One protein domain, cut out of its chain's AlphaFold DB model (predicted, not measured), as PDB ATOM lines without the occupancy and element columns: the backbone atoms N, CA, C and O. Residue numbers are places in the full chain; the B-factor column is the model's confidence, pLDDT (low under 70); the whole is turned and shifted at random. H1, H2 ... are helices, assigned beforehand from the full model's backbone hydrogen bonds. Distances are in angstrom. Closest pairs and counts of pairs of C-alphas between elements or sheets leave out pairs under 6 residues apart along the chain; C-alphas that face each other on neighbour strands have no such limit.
ATOM      1  N   GLY A   9       0.367 -74.777 -29.155       52.00
ATOM      2  CA  GLY A   9      -1.100 -74.689 -29.122       52.00
ATOM      3  C   GLY A   9      -1.691 -73.809 -28.014       52.00
ATOM      4  O   GLY A   9      -2.748 -73.223 -28.210       52.00
ATOM      5  N   LEU A  10      -1.041 -73.687 -26.850       45.78
ATOM      6  CA  LEU A  10      -1.617 -72.928 -25.729       45.78
ATOM      7  C   LEU A  10      -1.483 -71.411 -25.916       45.78
ATOM      8  O   LEU A  10      -2.422 -70.681 -25.618       45.78
ATOM      9  N   ASN A  11      -0.343 -70.940 -26.429       50.22
ATOM     10  CA  ASN A  11      -0.110 -69.510 -26.661       50.22
ATOM     11  C   ASN A  11      -1.005 -68.957 -27.781       50.22
ATOM     12  O   ASN A  11      -1.481 -67.828 -27.669       50.22
ATOM     13  N   ASP A  12      -1.305 -69.767 -28.799       51.72
ATOM     14  CA  ASP A  12      -2.246 -69.403 -29.864       51.72
ATOM     15  C   ASP A  12      -3.697 -69.354 -29.363       51.72
ATOM     16  O   ASP A  12      -4.454 -68.464 -29.738       51.72
ATOM     17  N   ILE A  13      -4.098 -70.244 -28.447       52.81
ATOM     18  CA  ILE A  13      -5.442 -70.209 -27.838       52.81
ATOM     19  C   ILE A  13      -5.590 -69.005 -26.891       52.81
ATOM     20  O   ILE A  13      -6.634 -68.348 -26.873       52.81
ATOM     21  N   ILE A  14      -4.539 -68.693 -26.123       53.31
ATOM     22  CA  ILE A  14      -4.522 -67.562 -25.185       53.31
ATOM     23  C   ILE A  14      -4.544 -66.222 -25.928       53.31
ATOM     24  O   ILE A  14      -5.127 -65.275 -25.410       53.31
ATOM     25  N   SER A  15      -3.972 -66.127 -27.133       58.09
ATOM     26  CA  SER A  15      -4.056 -64.922 -27.974       58.09
ATOM     27  C   SER A  15      -5.356 -64.850 -28.788       58.09
ATOM     28  O   SER A  15      -5.889 -63.760 -29.007       58.09
ATOM     29  N   PHE A  16      -5.929 -65.995 -29.169       58.72
ATOM     30  CA  PHE A  16      -7.175 -66.077 -29.933       58.72
ATOM     31  C   PHE A  16      -8.389 -65.519 -29.179       58.72
ATOM     32  O   PHE A  16      -9.161 -64.746 -29.750       58.72
ATOM     33  N   ALA A  17      -8.562 -65.856 -27.896       60.38
ATOM     34  CA  ALA A  17      -9.702 -65.371 -27.111       60.38
ATOM     35  C   ALA A  17      -9.742 -63.825 -26.975       60.38
ATOM     36  O   ALA A  17     -10.796 -63.239 -27.239       60.38
ATOM     37  N   PRO A  18      -8.629 -63.125 -26.670       77.38
ATOM     38  CA  PRO A  18      -8.540 -61.665 -26.734       77.38
ATOM     39  C   PRO A  18      -8.839 -61.077 -28.117       77.38
ATOM     40  O   PRO A  18      -9.503 -60.045 -28.205       77.38
ATOM     41  N   MET A  19      -8.392 -61.722 -29.201       74.19
ATOM     42  CA  MET A  19      -8.663 -61.249 -30.566       74.19
ATOM     43  C   MET A  19     -10.141 -61.382 -30.943       74.19
ATOM     44  O   MET A  19     -10.712 -60.450 -31.507       74.19
ATOM     45  N   ALA A  20     -10.779 -62.501 -30.595       78.62
ATOM     46  CA  ALA A  20     -12.206 -62.704 -30.820       78.62
ATOM     47  C   ALA A  20     -13.051 -61.701 -30.019       78.62
ATOM     48  O   ALA A  20     -13.977 -61.098 -30.561       78.62
ATOM     49  N   LEU A  21     -12.693 -61.456 -28.752       83.00
ATOM     50  CA  LEU A  21     -13.333 -60.428 -27.925       83.00
ATOM     51  C   LEU A  21     -13.160 -59.031 -28.529       83.00
ATOM     52  O   LEU A  21     -14.145 -58.313 -28.681       83.00
ATOM     53  N   ARG A  22     -11.936 -58.665 -28.934       82.06
ATOM     54  CA  ARG A  22     -11.659 -57.384 -29.598       82.06
ATOM     55  C   ARG A  22     -12.497 -57.231 -30.864       82.06
ATOM     56  O   ARG A  22     -13.127 -56.195 -31.039       82.06
ATOM     57  N   ARG A  23     -12.545 -58.255 -31.716       83.56
ATOM     58  CA  ARG A  23     -13.334 -58.244 -32.953       83.56
ATOM     59  C   ARG A  23     -14.821 -58.027 -32.674       83.56
ATOM     60  O   ARG A  23     -15.415 -57.156 -33.297       83.56
ATOM     61  N   ASN A  24     -15.387 -58.746 -31.705       87.62
ATOM     62  CA  ASN A  24     -16.796 -58.606 -31.327       87.62
ATOM     63  C   ASN A  24     -17.116 -57.214 -30.763       87.62
ATOM     64  O   ASN A  24     -18.155 -56.642 -31.087       87.62
ATOM     65  N   ILE A  25     -16.229 -56.657 -29.931       89.25
ATOM     66  CA  ILE A  25     -16.386 -55.303 -29.380       89.25
ATOM     67  C   ILE A  25     -16.343 -54.269 -30.504       89.25
ATOM     68  O   ILE A  25     -17.228 -53.419 -30.581       89.25
ATOM     69  N   ILE A  26     -15.343 -54.361 -31.384       90.81
ATOM     70  CA  ILE A  26     -15.195 -53.467 -32.534       90.81
ATOM     71  C   ILE A  26     -16.439 -53.527 -33.412       90.81
ATOM     72  O   ILE A  26     -17.029 -52.495 -33.699       90.81
ATOM     73  N   GLU A  27     -16.886 -54.727 -33.765       92.56
ATOM     74  CA  GLU A  27     -18.064 -54.916 -34.598       92.56
ATOM     75  C   GLU A  27     -19.326 -54.321 -33.954       92.56
ATOM     76  O   GLU A  27     -20.078 -53.611 -34.621       92.56
ATOM     77  N   ARG A  28     -19.525 -54.510 -32.643       94.25
ATOM     78  CA  ARG A  28     -20.653 -53.911 -31.916       94.25
ATOM     79  C   ARG A  28     -20.597 -52.382 -31.930       94.25
ATOM     80  O   ARG A  28     -21.592 -51.751 -32.267       94.25
ATOM     81  N   ILE A  29     -19.448 -51.796 -31.592       94.56
ATOM     82  CA  ILE A  29     -19.252 -50.338 -31.595       94.56
ATOM     83  C   ILE A  29     -19.489 -49.776 -32.998       94.56
ATOM     84  O   ILE A  29     -20.160 -48.758 -33.155       94.56
ATOM     85  N   THR A  30     -18.984 -50.459 -34.023       96.19
ATOM     86  CA  THR A  30     -19.186 -50.085 -35.419       96.19
ATOM     87  C   THR A  30     -20.665 -49.992 -35.782       96.19
ATOM     88  O   THR A  30     -21.056 -49.011 -36.410       96.19
ATOM     89  N   TYR A  31     -21.483 -50.979 -35.406       95.31
ATOM     90  CA  TYR A  31     -22.916 -50.955 -35.714       95.31
ATOM     91  C   TYR A  31     -23.625 -49.772 -35.054       95.31
ATOM     92  O   TYR A  31     -24.362 -49.063 -35.733       95.31
ATOM     93  N   GLU A  32     -23.355 -49.502 -33.776       94.81
ATOM     94  CA  GLU A  32     -23.962 -48.359 -33.081       94.81
ATOM     95  C   GLU A  32     -23.560 -47.025 -33.733       94.81
ATOM     96  O   GLU A  32     -24.393 -46.148 -33.961       94.81
ATOM     97  N   LEU A  33     -22.288 -46.880 -34.115       95.69
ATOM     98  CA  LEU A  33     -21.810 -45.679 -34.800       95.69
ATOM     99  C   LEU A  33     -22.401 -45.533 -36.206       95.69
ATOM    100  O   LEU A  33     -22.704 -44.411 -36.612       95.69
ATOM    101  N   LEU A  34     -22.606 -46.632 -36.938       95.94
ATOM    102  CA  LEU A  34     -23.315 -46.618 -38.220       95.94
ATOM    103  C   LEU A  34     -24.779 -46.205 -38.045       95.94
ATOM    104  O   LEU A  34     -25.261 -45.392 -38.833       95.94
ATOM    105  N   ASN A  35     -25.472 -46.700 -37.016       93.94
ATOM    106  CA  ASN A  35     -26.864 -46.332 -36.736       93.94
ATOM    107  C   ASN A  35     -27.005 -44.824 -36.502       93.94
ATOM    108  O   ASN A  35     -27.892 -44.188 -37.076       93.94
ATOM    109  N   ILE A  36     -26.074 -44.242 -35.739       92.56
ATOM    110  CA  ILE A  36     -25.990 -42.795 -35.508       92.56
ATOM    111  C   ILE A  36     -25.669 -42.062 -36.817       92.56
ATOM    112  O   ILE A  36     -26.409 -41.170 -37.239       92.56
ATOM    113  N   ALA A  37     -24.588 -42.457 -37.496       94.38
ATOM    114  CA  ALA A  37     -24.098 -41.803 -38.706       94.38
ATOM    115  C   ALA A  37     -25.154 -41.773 -39.817       94.38
ATOM    116  O   ALA A  37     -25.322 -40.752 -40.488       94.38
ATOM    117  N   LEU A  38     -25.890 -42.873 -39.987       94.38
ATOM    118  CA  LEU A  38     -26.896 -43.082 -41.028       94.38
ATOM    119  C   LEU A  38     -28.319 -42.726 -40.592       94.38
ATOM    120  O   LEU A  38     -29.231 -42.821 -41.413       94.38
ATOM    121  N   ASN A  39     -28.499 -42.269 -39.347       92.38
ATOM    122  CA  ASN A  39     -29.788 -41.880 -38.786       92.38
ATOM    123  C   ASN A  39     -30.853 -42.990 -38.849       92.38
ATOM    124  O   ASN A  39     -32.011 -42.722 -39.167       92.38
ATOM    125  N   GLN A  40     -30.472 -44.237 -38.568       86.25
ATOM    126  CA  GLN A  40     -31.412 -45.365 -38.641       86.25
ATOM    127  C   GLN A  40     -32.527 -45.258 -37.588       86.25
ATOM    128  O   GLN A  40     -33.671 -45.598 -37.873       86.25
ATOM    129  N   ASP A  41     -32.215 -44.674 -36.427       82.62
ATOM    130  CA  ASP A  41     -33.166 -44.482 -35.324       82.62
ATOM    131  C   ASP A  41     -33.868 -43.109 -35.348       82.62
ATOM    132  O   ASP A  41     -34.606 -42.763 -34.430       82.62
ATOM    133  N   GLY A  42     -33.622 -42.280 -36.370       81.38
ATOM    134  CA  GLY A  42     -34.228 -40.945 -36.494       81.38
ATOM    135  C   GLY A  42     -33.625 -39.852 -35.594       81.38
ATOM    136  O   GLY A  42     -34.103 -38.718 -35.604       81.38
ATOM    137  N   MET A  43     -32.564 -40.161 -34.844       73.56
ATOM    138  CA  MET A  43     -31.953 -39.280 -33.840       73.56
ATOM    139  C   MET A  43     -30.994 -38.206 -34.389       73.56
ATOM    140  O   MET A  43     -30.678 -37.246 -33.690       73.56
ATOM    141  N   THR A  44     -30.486 -38.345 -35.613       76.25
ATOM    142  CA  THR A  44     -29.538 -37.417 -36.266       76.25
ATOM    143  C   THR A  44     -30.048 -36.999 -37.654       76.25
ATOM    144  O   THR A  44     -29.509 -37.422 -38.687       76.25
ATOM    145  N   PRO A  45     -31.117 -36.180 -37.700       79.56
ATOM    146  CA  PRO A  45     -31.782 -35.818 -38.949       79.56
ATOM    147  C   PRO A  45     -30.952 -34.879 -39.826       79.56
ATOM    148  O   PRO A  45     -31.045 -34.971 -41.043       79.56
ATOM    149  N   ASP A  46     -30.107 -34.030 -39.240       91.06
ATOM    150  CA  ASP A  46     -29.238 -33.111 -39.972       91.06
ATOM    151  C   ASP A  46     -27.773 -33.314 -39.574       91.06
ATOM    152  O   ASP A  46     -27.454 -33.576 -38.414       91.06
ATOM    153  N   ILE A  47     -26.872 -33.157 -40.546       90.69
ATOM    154  CA  ILE A  47     -25.424 -33.239 -40.339       90.69
ATOM    155  C   ILE A  47     -24.812 -31.885 -40.704       90.69
ATOM    156  O   ILE A  47     -24.796 -31.492 -41.871       90.69
ATOM    157  N   ASN A  48     -24.268 -31.169 -39.721       93.25
ATOM    158  CA  ASN A  48     -23.416 -30.014 -39.999       93.25
ATOM    159  C   ASN A  48     -21.981 -30.477 -40.311       93.25
ATOM    160  O   ASN A  48     -21.519 -31.511 -39.828       93.25
ATOM    161  N   HIS A  49     -21.245 -29.713 -41.123       94.31
ATOM    162  CA  HIS A  49     -19.893 -30.125 -41.521       94.31
ATOM    163  C   HIS A  49     -18.916 -30.179 -40.339       94.31
ATOM    164  O   HIS A  49     -18.216 -31.175 -40.175       94.31
ATOM    165  N   ALA A  50     -18.921 -29.162 -39.474       94.44
ATOM    166  CA  ALA A  50     -18.039 -29.117 -38.307       94.44
ATOM    167  C   ALA A  50     -18.284 -30.292 -37.340       94.44
ATOM    168  O   ALA A  50     -17.335 -30.919 -36.872       94.44
ATOM    169  N   GLY A  51     -19.548 -30.640 -37.073       93.50
ATOM    170  CA  GLY A  51     -19.885 -31.791 -36.234       93.50
ATOM    171  C   GLY A  51     -19.528 -33.115 -36.900       93.50
ATOM    172  O   GLY A  51     -19.015 -34.000 -36.225       93.50
ATOM    173  N   ALA A  52     -19.680 -33.237 -38.224       95.12
ATOM    174  CA  ALA A  52     -19.208 -34.412 -38.955       95.12
ATOM    175  C   ALA A  52     -17.687 -34.604 -38.851       95.12
ATOM    176  O   ALA A  52     -17.220 -35.732 -38.714       95.12
ATOM    177  N   GLN A  53     -16.906 -33.520 -38.890       96.12
ATOM    178  CA  GLN A  53     -15.453 -33.580 -38.699       96.12
ATOM    179  C   GLN A  53     -15.081 -34.043 -37.287       96.12
ATOM    180  O   GLN A  53     -14.223 -34.914 -37.139       96.12
ATOM    181  N   VAL A  54     -15.748 -33.500 -36.263       95.62
ATOM    182  CA  VAL A  54     -15.565 -33.926 -34.867       95.62
ATOM    183  C   VAL A  54     -15.921 -35.404 -34.711       95.62
ATOM    184  O   VAL A  54     -15.095 -36.182 -34.246       95.62
ATOM    185  N   PHE A  55     -17.094 -35.813 -35.198       95.00
ATOM    186  CA  PHE A  55     -17.552 -37.198 -35.136       95.00
ATOM    187  C   PHE A  55     -16.595 -38.161 -35.846       95.00
ATOM    188  O   PHE A  55     -16.285 -39.229 -35.323       95.00
ATOM    189  N   CYS A  56     -16.080 -37.778 -37.016       95.56
ATOM    190  CA  CYS A  56     -15.112 -38.570 -37.764       95.56
ATOM    191  C   CYS A  56     -13.800 -38.764 -36.991       95.56
ATOM    192  O   CYS A  56     -13.303 -39.888 -36.890       95.56
ATOM    193  N   ARG A  57     -13.253 -37.686 -36.415       94.81
ATOM    194  CA  ARG A  57     -12.043 -37.737 -35.583       94.81
ATOM    195  C   ARG A  57     -12.247 -38.637 -34.367       94.81
ATOM    196  O   ARG A  57     -11.424 -39.514 -34.118       94.81
ATOM    197  N   ASP A  58     -13.335 -38.427 -33.633       94.88
ATOM    198  CA  ASP A  58     -13.607 -39.139 -32.384       94.88
ATOM    199  C   ASP A  58     -13.883 -40.624 -32.655       94.88
ATOM    200  O   ASP A  58     -13.367 -41.490 -31.953       94.88
ATOM    201  N   THR A  59     -14.592 -40.930 -33.746       94.25
ATOM    202  CA  THR A  59     -14.779 -42.307 -34.216       94.25
ATOM    203  C   THR A  59     -13.440 -42.964 -34.519       94.25
ATOM    204  O   THR A  59     -13.180 -44.044 -34.008       94.25
ATOM    205  N   ARG A  60     -12.553 -42.325 -35.291       91.75
ATOM    206  CA  ARG A  60     -11.229 -42.897 -35.590       91.75
ATOM    207  C   ARG A  60     -10.409 -43.166 -34.333       91.75
ATOM    208  O   ARG A  60      -9.786 -44.218 -34.232       91.75
ATOM    209  N   ALA A  61     -10.455 -42.263 -33.357       90.62
ATOM    210  CA  ALA A  61      -9.738 -42.435 -32.098       90.62
ATOM    211  C   ALA A  61     -10.150 -43.715 -31.342       90.62
ATOM    212  O   ALA A  61      -9.301 -44.328 -30.701       90.62
ATOM    213  N   LEU A  62     -11.406 -44.169 -31.467       89.69
ATOM    214  CA  LEU A  62     -11.875 -45.424 -30.857       89.69
ATOM    215  C   LEU A  62     -11.242 -46.679 -31.476       89.69
ATOM    216  O   LEU A  62     -11.122 -47.699 -30.801       89.69
ATOM    217  N   PHE A  63     -10.844 -46.612 -32.747       87.69
ATOM    218  CA  PHE A  63     -10.226 -47.731 -33.465       87.69
ATOM    219  C   PHE A  63      -8.690 -47.655 -33.426       87.69
ATOM    220  O   PHE A  63      -8.028 -48.662 -33.670       87.69
ATOM    221  N   GLY A  64      -8.138 -46.491 -33.071       83.06
ATOM    222  CA  GLY A  64      -6.707 -46.200 -32.995       83.06
ATOM    223  C   GLY A  64      -6.321 -45.064 -33.945       83.06
ATOM    224  O   GLY A  64      -6.749 -45.035 -35.097       83.06
ATOM    225  N   THR A  65      -5.514 -44.115 -33.465       70.94
ATOM    226  CA  THR A  65      -5.108 -42.923 -34.235       70.94
ATOM    227  C   THR A  65      -4.049 -43.209 -35.294       70.94
ATOM    228  O   THR A  65      -4.022 -42.522 -36.310       70.94
ATOM    229  N   ASP A  66      -3.228 -44.239 -35.081       73.31
ATOM    230  CA  ASP A  66      -2.040 -44.542 -35.887       73.31
ATOM    231  C   ASP A  66      -2.010 -46.019 -36.300       73.31
ATOM    232  O   ASP A  66      -0.993 -46.699 -36.170       73.31
ATOM    233  N   MET A  67      -3.151 -46.540 -36.768       80.62
ATOM    234  CA  MET A  67      -3.188 -47.890 -37.329       80.62
ATOM    235  C   MET A  67      -2.293 -47.982 -38.563       80.62
ATOM    236  O   MET A  67      -2.367 -47.177 -39.494       80.62
ATOM    237  N   THR A  68      -1.473 -49.022 -38.588       83.56
ATOM    238  CA  THR A  68      -0.773 -49.450 -39.793       83.56
ATOM    239  C   THR A  68      -1.772 -49.976 -40.829       83.56
ATOM    240  O   THR A  68      -2.876 -50.410 -40.498       83.56
ATOM    241  N   ARG A  69      -1.372 -50.005 -42.108       79.25
ATOM    242  CA  ARG A  69      -2.199 -50.602 -43.177       79.25
ATOM    243  C   ARG A  69      -2.556 -52.065 -42.908       79.25
ATOM    244  O   ARG A  69      -3.620 -52.519 -43.313       79.25
ATOM    245  N   GLU A  70      -1.660 -52.800 -42.253       81.69
ATOM    246  CA  GLU A  70      -1.894 -54.193 -41.879       81.69
ATOM    247  C   GLU A  70      -2.978 -54.294 -40.797       81.69
ATOM    248  O   GLU A  70      -3.904 -55.092 -40.918       81.69
ATOM    249  N   GLU A  71      -2.937 -53.436 -39.779       82.44
ATOM    250  CA  GLU A  71      -3.974 -53.383 -38.743       82.44
ATOM    251  C   GLU A  71      -5.332 -52.953 -39.297       82.44
ATOM    252  O   GLU A  71      -6.345 -53.560 -38.953       82.44
ATOM    253  N   GLU A  72      -5.355 -51.974 -40.204       83.00
ATOM    254  CA  GLU A  72      -6.578 -51.557 -40.891       83.00
ATOM    255  C   GLU A  72      -7.167 -52.708 -41.723       83.00
ATOM    256  O   GLU A  72      -8.372 -52.946 -41.684       83.00
ATOM    257  N   SER A  73      -6.324 -53.502 -42.394       79.12
ATOM    258  CA  SER A  73      -6.773 -54.673 -43.163       79.12
ATOM    259  C   SER A  73      -7.364 -55.801 -42.306       79.12
ATOM    260  O   SER A  73      -8.105 -56.640 -42.819       79.12
ATOM    261  N   ASN A  74      -7.076 -55.806 -41.000       83.38
ATOM    262  CA  ASN A  74      -7.628 -56.762 -40.041       83.38
ATOM    263  C   ASN A  74      -8.972 -56.313 -39.443       83.38
ATOM    264  O   ASN A  74      -9.598 -57.072 -38.692       83.38
ATOM    265  N   LEU A  75      -9.433 -55.096 -39.750       87.31
ATOM    266  CA  LEU A  75     -10.738 -54.620 -39.312       87.31
ATOM    267  C   LEU A  75     -11.873 -55.366 -40.032       87.31
ATOM    268  O   LEU A  75     -11.744 -55.760 -41.193       87.31
ATOM    269  N   PRO A  76     -13.023 -55.566 -39.365       90.50
ATOM    270  CA  PRO A  76     -14.177 -56.164 -40.017       90.50
ATOM    271  C   PRO A  76     -14.709 -55.252 -41.144       90.50
ATOM    272  O   PRO A  76     -14.616 -54.028 -41.036       90.50
ATOM    273  N   PRO A  77     -15.351 -55.809 -42.191       92.69
ATOM    274  CA  PRO A  77     -15.934 -55.028 -43.290       92.69
ATOM    275  C   PRO A  77     -16.870 -53.897 -42.849       92.69
ATOM    276  O   PRO A  77     -16.914 -52.838 -43.472       92.69
ATOM    277  N   SER A  78     -17.603 -54.096 -41.750       94.38
ATOM    278  CA  SER A  78     -18.474 -53.077 -41.168       94.38
ATOM    279  C   SER A  78     -17.688 -51.841 -40.716       94.38
ATOM    280  O   SER A  78     -18.166 -50.722 -40.886       94.38
ATOM    281  N   ALA A  79     -16.480 -52.016 -40.171       94.56
ATOM    282  CA  ALA A  79     -15.630 -50.910 -39.736       94.56
ATOM    283  C   ALA A  79     -15.078 -50.136 -40.940       94.56
ATOM    284  O   ALA A  79     -15.072 -48.907 -40.922       94.56
ATOM    285  N   MET A  80     -14.724 -50.838 -42.018       94.56
ATOM    286  CA  MET A  80     -14.328 -50.204 -43.279       94.56
ATOM    287  C   MET A  80     -15.478 -49.387 -43.887       94.56
ATOM    288  O   MET A  80     -15.286 -48.239 -44.284       94.56
ATOM    289  N   ARG A  81     -16.705 -49.928 -43.868       96.06
ATOM    290  CA  ARG A  81     -17.919 -49.187 -44.248       96.06
ATOM    291  C   ARG A  81     -18.121 -47.950 -43.379       96.06
ATOM    292  O   ARG A  81     -18.379 -46.877 -43.916       96.06
ATOM    293  N   LEU A  82     -17.976 -48.071 -42.057       97.00
ATOM    294  CA  LEU A  82     -18.066 -46.926 -41.149       97.00
ATOM    295  C   LEU A  82     -17.036 -45.851 -41.503       97.00
ATOM    296  O   LEU A  82     -17.394 -44.677 -41.538       97.00
ATOM    297  N   PHE A  83     -15.791 -46.232 -41.798       95.44
ATOM    298  CA  PHE A  83     -14.748 -45.289 -42.195       95.44
ATOM    299  C   PHE A  83     -15.105 -44.535 -43.472       95.44
ATOM    300  O   PHE A  83     -14.974 -43.310 -43.499       95.44
ATOM    301  N   ASP A  84     -15.627 -45.212 -44.491       96.75
ATOM    302  CA  ASP A  84     -16.100 -44.537 -45.699       96.75
ATOM    303  C   ASP A  84     -17.260 -43.577 -45.396       96.75
ATOM    304  O   ASP A  84     -17.213 -42.418 -45.818       96.75
ATOM    305  N   VAL A  85     -18.242 -44.001 -44.592       97.50
ATOM    306  CA  VAL A  85     -19.387 -43.163 -44.191       97.50
ATOM    307  C   VAL A  85     -18.914 -41.894 -43.479       97.50
ATOM    308  O   VAL A  85     -19.262 -40.788 -43.896       97.50
ATOM    309  N   ILE A  86     -18.086 -42.011 -42.436       96.44
ATOM    310  CA  ILE A  86     -17.622 -40.839 -41.673       96.44
ATOM    311  C   ILE A  86     -16.687 -39.945 -42.496       96.44
ATOM    312  O   ILE A  86     -16.679 -38.726 -42.306       96.44
ATOM    313  N   ASN A  87     -15.925 -40.511 -43.437       96.31
ATOM    314  CA  ASN A  87     -15.125 -39.740 -44.389       96.31
ATOM    315  C   ASN A  87     -16.007 -38.959 -45.353       96.31
ATOM    316  O   ASN A  87     -15.728 -37.796 -45.638       96.31
ATOM    317  N   PHE A  88     -17.080 -39.567 -45.851       97.31
ATOM    318  CA  PHE A  88     -18.012 -38.894 -46.742       97.31
ATOM    319  C   PHE A  88     -18.783 -37.784 -46.015       97.31
ATOM    320  O   PHE A  88     -18.889 -36.663 -46.520       97.31
ATOM    321  N   MET A  89     -19.224 -38.040 -44.781       96.12
ATOM    322  CA  MET A  89     -19.861 -37.035 -43.923       96.12
ATOM    323  C   MET A  89     -18.947 -35.830 -43.653       96.12
ATOM    324  O   MET A  89     -19.411 -34.691 -43.642       96.12
ATOM    325  N   SER A  90     -17.650 -36.064 -43.444       96.62
ATOM    326  CA  SER A  90     -16.683 -35.025 -43.056       96.62
ATOM    327  C   SER A  90     -15.902 -34.407 -44.223       96.62
ATOM    328  O   SER A  90     -15.136 -33.459 -44.010       96.62
ATOM    329  N   CYS A  91     -16.091 -34.895 -45.454       96.50
ATOM    330  CA  CYS A  91     -15.327 -34.436 -46.613       96.50
ATOM    331  C   CYS A  91     -15.527 -32.939 -46.904       96.50
ATOM    332  O   CYS A  91     -16.470 -32.310 -46.424       96.50
ATOM    333  N   SER A  92     -14.649 -32.334 -47.704       95.75
ATOM    334  CA  SER A  92     -14.757 -30.905 -48.030       95.75
ATOM    335  C   SER A  92     -16.086 -30.570 -48.722       95.75
ATOM    336  O   SER A  92     -16.631 -31.389 -49.460       95.75
ATOM    337  N   HIS A  93     -16.591 -29.346 -48.532       95.06
ATOM    338  CA  HIS A  93     -17.805 -28.878 -49.224       95.06
ATOM    339  C   HIS A  93     -17.692 -29.014 -50.747       95.06
ATOM    340  O   HIS A  93     -18.662 -29.367 -51.409       95.06
ATOM    341  N   LYS A  94     -16.494 -28.790 -51.305       95.12
ATOM    342  CA  LYS A  94     -16.229 -28.950 -52.739       95.12
ATOM    343  C   LYS A  94     -16.458 -30.393 -53.198       95.12
ATOM    344  O   LYS A  94     -17.257 -30.609 -54.101       95.12
ATOM    345  N   LEU A  95     -15.794 -31.364 -52.563       94.31
ATOM    346  CA  LEU A  95     -15.933 -32.779 -52.926       94.31
ATOM    347  C   LEU A  95     -17.372 -33.262 -52.721       94.31
ATOM    348  O   LEU A  95     -17.924 -33.955 -53.572       94.31
ATOM    349  N   PHE A  96     -17.993 -32.849 -51.618       95.31
ATOM    350  CA  PHE A  96     -19.378 -33.184 -51.325       95.31
ATOM    351  C   PHE A  96     -20.330 -32.681 -52.407       95.31
ATOM    352  O   PHE A  96     -21.131 -33.455 -52.924       95.31
ATOM    353  N   ARG A  97     -20.200 -31.409 -52.802       93.88
ATOM    354  CA  ARG A  97     -21.014 -30.809 -53.861       93.88
ATOM    355  C   ARG A  97     -20.788 -31.493 -55.207       93.88
ATOM    356  O   ARG A  97     -21.754 -31.730 -55.919       93.88
ATOM    357  N   GLU A  98     -19.547 -31.830 -55.556       93.81
ATOM    358  CA  GLU A  98     -19.243 -32.567 -56.791       93.81
ATOM    359  C   GLU A  98     -19.968 -33.917 -56.832       93.81
ATOM    360  O   GLU A  98     -20.633 -34.223 -57.820       93.81
ATOM    361  N   ILE A  99     -19.890 -34.699 -55.751       94.12
ATOM    362  CA  ILE A  99     -20.561 -36.004 -55.657       94.12
ATOM    363  C   ILE A  99     -22.079 -35.827 -55.689       94.12
ATOM    364  O   ILE A  99     -22.760 -36.492 -56.466       94.12
ATOM    365  N   LYS A 100     -22.606 -34.891 -54.900       93.31
ATOM    366  CA  LYS A 100     -24.031 -34.563 -54.843       93.31
ATOM    367  C   LYS A 100     -24.590 -34.188 -56.212       93.31
ATOM    368  O   LYS A 100     -25.599 -34.742 -56.630       93.31
ATOM    369  N   MET A 101     -23.928 -33.285 -56.931       92.69
ATOM    370  CA  MET A 101     -24.351 -32.868 -58.269       92.69
ATOM    371  C   MET A 101     -24.309 -34.023 -59.265       92.69
ATOM    372  O   MET A 101     -25.213 -34.138 -60.089       92.69
ATOM    373  N   ALA A 102     -23.293 -34.881 -59.179       92.50
ATOM    374  CA  ALA A 102     -23.158 -36.024 -60.068       92.50
ATOM    375  C   ALA A 102     -24.276 -37.060 -59.832       92.50
ATOM    376  O   ALA A 102     -24.935 -37.472 -60.781       92.50
ATOM    377  N   ILE A 103     -24.559 -37.399 -58.569       92.88
ATOM    378  CA  ILE A 103     -25.625 -38.342 -58.198       92.88
ATOM    379  C   ILE A 103     -27.018 -37.775 -58.507       92.88
ATOM    380  O   ILE A 103     -27.835 -38.461 -59.111       92.88
ATOM    381  N   CYS A 104     -27.297 -36.513 -58.162       91.50
ATOM    382  CA  CYS A 104     -28.564 -35.856 -58.509       91.50
ATOM    383  C   CYS A 104     -28.758 -35.732 -60.030       91.50
ATOM    384  O   CYS A 104     -29.877 -35.847 -60.528       91.50
ATOM    385  N   GLY A 105     -27.669 -35.490 -60.767       90.62
ATOM    386  CA  GLY A 105     -27.674 -35.418 -62.225       90.62
ATOM    387  C   GLY A 105     -28.054 -36.745 -62.876       90.62
ATOM    388  O   GLY A 105     -28.839 -36.731 -63.820       90.62
ATOM    389  N   LEU A 106     -27.564 -37.860 -62.326       90.00
ATOM    390  CA  LEU A 106     -27.833 -39.212 -62.818       90.00
ATOM    391  C   LEU A 106     -29.325 -39.575 -62.764       90.00
ATOM    392  O   LEU A 106     -29.853 -40.151 -63.705       90.00
ATOM    393  N   VAL A 107     -30.022 -39.183 -61.693       88.44
ATOM    394  CA  VAL A 107     -31.465 -39.451 -61.527       88.44
ATOM    395  C   VAL A 107     -32.363 -38.298 -61.978       88.44
ATOM    396  O   VAL A 107     -33.567 -38.332 -61.746       88.44
ATOM    397  N   HIS A 108     -31.795 -37.240 -62.565       85.00
ATOM    398  CA  HIS A 108     -32.513 -36.021 -62.962       85.00
ATOM    399  C   HIS A 108     -33.412 -35.412 -61.863       85.00
ATOM    400  O   HIS A 108     -34.379 -34.703 -62.151       85.00
ATOM    401  N   HIS A 109     -33.076 -35.638 -60.591       81.25
ATOM    402  CA  HIS A 109     -33.862 -35.209 -59.438       81.25
ATOM    403  C   HIS A 109     -33.039 -34.344 -58.488       81.25
ATOM    404  O   HIS A 109     -31.841 -34.539 -58.293       81.25
ATOM    405  N   ARG A 110     -33.712 -33.373 -57.862       78.25
ATOM    406  CA  ARG A 110     -33.170 -32.634 -56.715       78.25
ATOM    407  C   ARG A 110     -33.571 -33.322 -55.416       78.25
ATOM    408  O   ARG A 110     -34.548 -34.064 -55.378       78.25
ATOM    409  N   GLU A 111     -32.814 -33.043 -54.364       76.69
ATOM    410  CA  GLU A 111     -33.050 -33.574 -53.023       76.69
ATOM    411  C   GLU A 111     -34.480 -33.299 -52.511       76.69
ATOM    412  O   GLU A 111     -35.049 -32.249 -52.826       76.69
ATOM    413  N   PRO A 112     -35.048 -34.190 -51.674       85.50
ATOM    414  CA  PRO A 112     -34.425 -35.408 -51.154       85.50
ATOM    415  C   PRO A 112     -34.389 -36.539 -52.191       85.50
ATOM    416  O   PRO A 112     -35.398 -36.869 -52.815       85.50
ATOM    417  N   LEU A 113     -33.220 -37.162 -52.333       88.69
ATOM    418  CA  LEU A 113     -33.029 -38.359 -53.142       88.69
ATOM    419  C   LEU A 113     -33.779 -39.527 -52.501       88.69
ATOM    420  O   LEU A 113     -33.697 -39.744 -51.289       88.69
ATOM    421  N   ARG A 114     -34.502 -40.294 -53.314       89.06
ATOM    422  CA  ARG A 114     -35.198 -41.508 -52.884       89.06
ATOM    423  C   ARG A 114     -34.517 -42.707 -53.519       89.06
ATOM    424  O   ARG A 114     -34.237 -42.680 -54.711       89.06
ATOM    425  N   MET A 115     -34.319 -43.778 -52.749       90.06
ATOM    426  CA  MET A 115     -33.723 -45.014 -53.276       90.06
ATOM    427  C   MET A 115     -34.504 -45.593 -54.459       90.06
ATOM    428  O   MET A 115     -33.901 -46.165 -55.357       90.06
ATOM    429  N   HIS A 116     -35.820 -45.369 -54.502       87.62
ATOM    430  CA  HIS A 116     -36.669 -45.816 -55.604       87.62
ATOM    431  C   HIS A 116     -36.205 -45.305 -56.975       87.62
ATOM    432  O   HIS A 116     -36.251 -46.053 -57.940       87.62
ATOM    433  N   SER A 117     -35.665 -44.082 -57.041       84.69
ATOM    434  CA  SER A 117     -35.154 -43.485 -58.282       84.69
ATOM    435  C   SER A 117     -33.924 -44.200 -58.850       84.69
ATOM    436  O   SER A 117     -33.551 -43.943 -59.987       84.69
ATOM    437  N   PHE A 118     -33.284 -45.067 -58.063       86.88
ATOM    438  CA  PHE A 118     -32.154 -45.886 -58.496       86.88
ATOM    439  C   PHE A 118     -32.559 -47.344 -58.708       86.88
ATOM    440  O   PHE A 118     -31.997 -48.006 -59.564       86.88
ATOM    441  N   THR A 119     -33.526 -47.862 -57.945       85.62
ATOM    442  CA  THR A 119     -33.903 -49.283 -58.015       85.62
ATOM    443  C   THR A 119     -34.869 -49.616 -59.151       85.62
ATOM    444  O   THR A 119     -35.034 -50.789 -59.473       85.62
ATOM    445  N   GLU A 120     -35.506 -48.613 -59.761       82.62
ATOM    446  CA  GLU A 120     -36.313 -48.787 -60.979       82.62
ATOM    447  C   GLU A 120     -35.462 -49.171 -62.201       82.62
ATOM    448  O   GLU A 120     -35.956 -49.857 -63.095       82.62
ATOM    449  N   ASP A 121     -34.185 -48.774 -62.217       82.75
ATOM    450  CA  ASP A 121     -33.240 -49.051 -63.295       82.75
ATOM    451  C   ASP A 121     -31.911 -49.564 -62.724       82.75
ATOM    452  O   ASP A 121     -31.081 -48.805 -62.219       82.75
ATOM    453  N   GLY A 122     -31.682 -50.875 -62.846       81.56
ATOM    454  CA  GLY A 122     -30.453 -51.512 -62.362       81.56
ATOM    455  C   GLY A 122     -29.174 -50.933 -62.978       81.56
ATOM    456  O   GLY A 122     -28.134 -50.937 -62.323       81.56
ATOM    457  N   THR A 123     -29.241 -50.368 -64.189       88.19
ATOM    458  CA  THR A 123     -28.076 -49.733 -64.825       88.19
ATOM    459  C   THR A 123     -27.705 -48.416 -64.144       88.19
ATOM    460  O   THR A 123     -26.523 -48.171 -63.902       88.19
ATOM    461  N   LEU A 124     -28.699 -47.617 -63.736       89.31
ATOM    462  CA  LEU A 124     -28.473 -46.395 -62.958       89.31
ATOM    463  C   LEU A 124     -27.915 -46.710 -61.571       89.31
ATOM    464  O   LEU A 124     -27.043 -45.994 -61.074       89.31
ATOM    465  N   GLN A 125     -28.396 -47.783 -60.938       88.81
ATOM    466  CA  GLN A 125     -27.868 -48.226 -59.650       88.81
ATOM    467  C   GLN A 125     -26.382 -48.600 -59.749       88.81
ATOM    468  O   GLN A 125     -25.580 -48.144 -58.926       88.81
ATOM    469  N   ASP A 126     -26.009 -49.386 -60.760       90.50
ATOM    470  CA  ASP A 126     -24.621 -49.794 -60.992       90.50
ATOM    471  C   ASP A 126     -23.722 -48.592 -61.315       90.50
ATOM    472  O   ASP A 126     -22.618 -48.473 -60.778       90.50
ATOM    473  N   GLU A 127     -24.198 -47.654 -62.136       93.31
ATOM    474  CA  GLU A 127     -23.456 -46.437 -62.469       93.31
ATOM    475  C   GLU A 127     -23.222 -45.559 -61.232       93.31
ATOM    476  O   GLU A 127     -22.081 -45.170 -60.954       93.31
ATOM    477  N   ALA A 128     -24.265 -45.320 -60.429       92.25
ATOM    478  CA  ALA A 128     -24.148 -44.581 -59.175       92.25
ATOM    479  C   ALA A 128     -23.098 -45.222 -58.256       92.25
ATOM    480  O   ALA A 128     -22.239 -44.536 -57.692       92.25
ATOM    481  N   TYR A 129     -23.131 -46.552 -58.149       91.50
ATOM    482  CA  TYR A 129     -22.193 -47.316 -57.343       91.50
ATOM    483  C   TYR A 129     -20.745 -47.156 -57.823       91.50
ATOM    484  O   TYR A 129     -19.847 -46.861 -57.028       91.50
ATOM    485  N   LEU A 130     -20.510 -47.283 -59.130       92.56
ATOM    486  CA  LEU A 130     -19.188 -47.105 -59.731       92.56
ATOM    487  C   LEU A 130     -18.646 -45.688 -59.514       92.56
ATOM    488  O   LEU A 130     -17.465 -45.528 -59.197       92.56
ATOM    489  N   MET A 131     -19.495 -44.665 -59.616       92.94
ATOM    490  CA  MET A 131     -19.106 -43.274 -59.368       92.94
ATOM    491  C   MET A 131     -18.657 -43.047 -57.921       92.94
ATOM    492  O   MET A 131     -17.635 -42.399 -57.689       92.94
ATOM    493  N   ILE A 132     -19.387 -43.599 -56.948       93.88
ATOM    494  CA  ILE A 132     -19.054 -43.502 -55.518       93.88
ATOM    495  C   ILE A 132     -17.711 -44.188 -55.240       93.88
ATOM    496  O   ILE A 132     -16.815 -43.592 -54.629       93.88
ATOM    497  N   ARG A 133     -17.522 -45.403 -55.770       93.88
ATOM    498  CA  ARG A 133     -16.263 -46.148 -55.640       93.88
ATOM    499  C   ARG A 133     -15.083 -45.420 -56.275       93.88
ATOM    500  O   ARG A 133     -14.011 -45.362 -55.677       93.88
ATOM    501  N   ALA A 134     -15.280 -44.804 -57.440       92.50
ATOM    502  CA  ALA A 134     -14.250 -44.016 -58.116       92.50
ATOM    503  C   ALA A 134     -13.787 -42.795 -57.298       92.50
ATOM    504  O   ALA A 134     -12.696 -42.275 -57.528       92.50
ATOM    505  N   LYS A 135     -14.586 -42.341 -56.322       93.19
ATOM    506  CA  LYS A 135     -14.224 -41.273 -55.374       93.19
ATOM    507  C   LYS A 135     -13.547 -41.783 -54.099       93.19
ATOM    508  O   LYS A 135     -13.202 -40.973 -53.243       93.19
ATOM    509  N   GLY A 136     -13.313 -43.091 -53.996       92.50
ATOM    510  CA  GLY A 136     -12.600 -43.726 -52.888       92.50
ATOM    511  C   GLY A 136     -13.497 -44.360 -51.826       92.50
ATOM    512  O   GLY A 136     -12.966 -44.933 -50.885       92.50
ATOM    513  N   TYR A 137     -14.823 -44.312 -51.980       95.00
ATOM    514  CA  TYR A 137     -15.778 -44.885 -51.024       95.00
ATOM    515  C   TYR A 137     -16.197 -46.289 -51.480       95.00
ATOM    516  O   TYR A 137     -17.217 -46.474 -52.141       95.00
ATOM    517  N   SER A 138     -15.353 -47.285 -51.211       94.00
ATOM    518  CA  SER A 138     -15.509 -48.645 -51.753       94.00
ATOM    519  C   SER A 138     -16.465 -49.539 -50.960       94.00
ATOM    520  O   SER A 138     -17.006 -50.501 -51.511       94.00
ATOM    521  N   TRP A 139     -16.664 -49.224 -49.683       94.62
ATOM    522  CA  TRP A 139     -17.406 -50.028 -48.713       94.62
ATOM    523  C   TRP A 139     -18.808 -49.492 -48.419       94.62
ATOM    524  O   TRP A 139     -19.606 -50.195 -47.800       94.62
ATOM    525  N   MET A 140     -19.118 -48.272 -48.858       94.62
ATOM    526  CA  MET A 140     -20.468 -47.713 -48.770       94.62
ATOM    527  C   MET A 140     -21.402 -48.359 -49.787       94.62
ATOM    528  O   MET A 140     -21.017 -48.618 -50.930       94.62
ATOM    529  N   CYS A 141     -22.653 -48.567 -49.382       92.81
ATOM    530  CA  CYS A 141     -23.740 -48.824 -50.318       92.81
ATOM    531  C   CYS A 141     -24.419 -47.510 -50.734       92.81
ATOM    532  O   CYS A 141     -24.175 -46.444 -50.159       92.81
ATOM    533  N   LEU A 142     -25.259 -47.564 -51.767       92.69
ATOM    534  CA  LEU A 142     -25.915 -46.370 -52.300       92.69
ATOM    535  C   LEU A 142     -26.885 -45.752 -51.282       92.69
ATOM    536  O   LEU A 142     -26.990 -44.531 -51.187       92.69
ATOM    537  N   GLU A 143     -27.520 -46.584 -50.458       93.62
ATOM    538  CA  GLU A 143     -28.380 -46.176 -49.347       93.62
ATOM    539  C   GLU A 143     -27.625 -45.307 -48.334       93.62
ATOM    540  O   GLU A 143     -28.169 -44.311 -47.849       93.62
ATOM    541  N   ASP A 144     -26.361 -45.636 -48.054       95.44
ATOM    542  CA  ASP A 144     -25.517 -44.849 -47.154       95.44
ATOM    543  C   ASP A 144     -25.261 -43.460 -47.731       95.44
ATOM    544  O   ASP A 144     -25.387 -42.446 -47.040       95.44
ATOM    545  N   VAL A 145     -24.929 -43.415 -49.023       94.75
ATOM    546  CA  VAL A 145     -24.662 -42.166 -49.738       94.75
ATOM    547  C   VAL A 145     -25.908 -41.297 -49.771       94.75
ATOM    548  O   VAL A 145     -25.833 -40.130 -49.392       94.75
ATOM    549  N   VAL A 146     -27.061 -41.854 -50.145       93.69
ATOM    550  CA  VAL A 146     -28.343 -41.137 -50.154       93.69
ATOM    551  C   VAL A 146     -28.702 -40.634 -48.755       93.69
ATOM    552  O   VAL A 146     -29.113 -39.479 -48.611       93.69
ATOM    553  N   SER A 147     -28.493 -41.448 -47.712       93.88
ATOM    554  CA  SER A 147     -28.731 -41.037 -46.325       93.88
ATOM    555  C   SER A 147     -27.884 -39.822 -45.941       93.88
ATOM    556  O   SER A 147     -28.402 -38.883 -45.333       93.88
ATOM    557  N   VAL A 148     -26.596 -39.807 -46.295       95.19
ATOM    558  CA  VAL A 148     -25.704 -38.683 -45.975       95.19
ATOM    559  C   VAL A 148     -26.009 -37.459 -46.844       95.19
ATOM    560  O   VAL A 148     -26.081 -36.352 -46.307       95.19
ATOM    561  N   LEU A 149     -26.234 -37.635 -48.152       94.00
ATOM    562  CA  LEU A 149     -26.549 -36.549 -49.089       94.00
ATOM    563  C   LEU A 149     -27.775 -35.753 -48.639       94.00
ATOM    564  O   LEU A 149     -27.712 -34.532 -48.532       94.00
ATOM    565  N   ASN A 150     -28.851 -36.449 -48.273       92.75
ATOM    566  CA  ASN A 150     -30.105 -35.813 -47.870       92.75
ATOM    567  C   ASN A 150     -30.019 -35.019 -46.556       92.75
ATOM    568  O   ASN A 150     -30.880 -34.176 -46.296       92.75
ATOM    569  N   ARG A 151     -29.022 -35.296 -45.707       93.00
ATOM    570  CA  ARG A 151     -28.946 -34.752 -44.339       93.00
ATOM    571  C   ARG A 151     -27.809 -33.767 -44.135       93.00
ATOM    572  O   ARG A 151     -27.917 -32.878 -43.286       93.00
TER     573      ARG A 151
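AT A GLANCE: This is residues 9 to 151 of the 154 residues of the protein "Hypothetical protein" of Thalassionema nitzschioides (UniProt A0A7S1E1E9). One long helix, H1, begins as a bare arm, residues 9 to 22, that sticks out from a body spanning 41 by 28 by 27 A; its later part packs on H4 in a loose three-helix, up-and-down bundle of H1, H2 and H4, each running against the one before it in the chain. H4 lies in the middle of the body, with H8 beside its end and, beyond H8, the side-by-side pair H5 and H7, with little H6 at the corner by H7. The printed part has 143 residues with eight named helices, H1 to H8 in order, and no named strand; the class is all helix. It is only just compact, close to loose, with a radius of gyration of the C-alphas of 17.2 A, and elongated, spanning 61 by 33 by 28 A.

IN THESE COORDINATES: H1, residues 9 to 38, is the longest helix at 42.5 A, from C-alpha 9 at (-1.100, -74.689, -29.122) to C-alpha 38 at (-26.896, -43.082, -41.028). H2 is residues 49 to 63, 21.6 A; H4 is residues 77 to 90, 20.0 A; H5 is residues 93 to 106, 19.8 A; H7 is residues 122 to 134, 18.4 A. H8, residues 142 to 151, runs 14.4 A to C-alpha 151 at (-28.946, -34.752, -44.339). H3, residues 69 to 73, and H6, residues 116 to 119, are short.

HOW THE PARTS SIT: H1 touches H4 with residues 26 to 37 alone, closest at the C-alphas of Thr 30 and Ala 79, 5.7 A, the same way at 37 degrees, only just a steep tilt. H2 touches H4, C-alphas of Gln 53 and Ser 90 closest at 4.8 A, opposite ways at a shallow tilt of 27 degrees. H1 and H2 are close but not clearly touching, C-alphas of Ile 26 and Phe 63 closest at 7.6 A. H4 touches H8 with residues 85 to 89 alone, C-alphas of Met 89 and Val 148 closest at 6.4 A, at a shallow tilt of 30 degrees. H5 touches H7, C-alphas of Ile 103 and Ala 128 closest at 6.5 A, opposite ways at a shallow tilt of 18 degrees. H7 and H8 only just touch, with 3 pairs of C-alphas within 8 A, the closest Tyr 129 and Leu 142 at 6.3 A. H6 and H7 touch only at the corner, and only just, C-alphas of Phe 118 and Gln 125 closest at 5.0 A. H3 touches no helix. Every O i to N i+4 pair is within hydrogen-bond range in H3, H4, H5 and H7, against 25 of 26 in H1, 10 of 11 in H2 and 5 of 6 in H8; H6 is too short for such a pair.

THE WHOLE: The C-alphas of Leu 10 and His 108 are the two farthest apart, 60.9 A. The printed part has no cut and no long link. Residues 9 to 17 have pLDDT under 70; the mean of the printed part is 87.8.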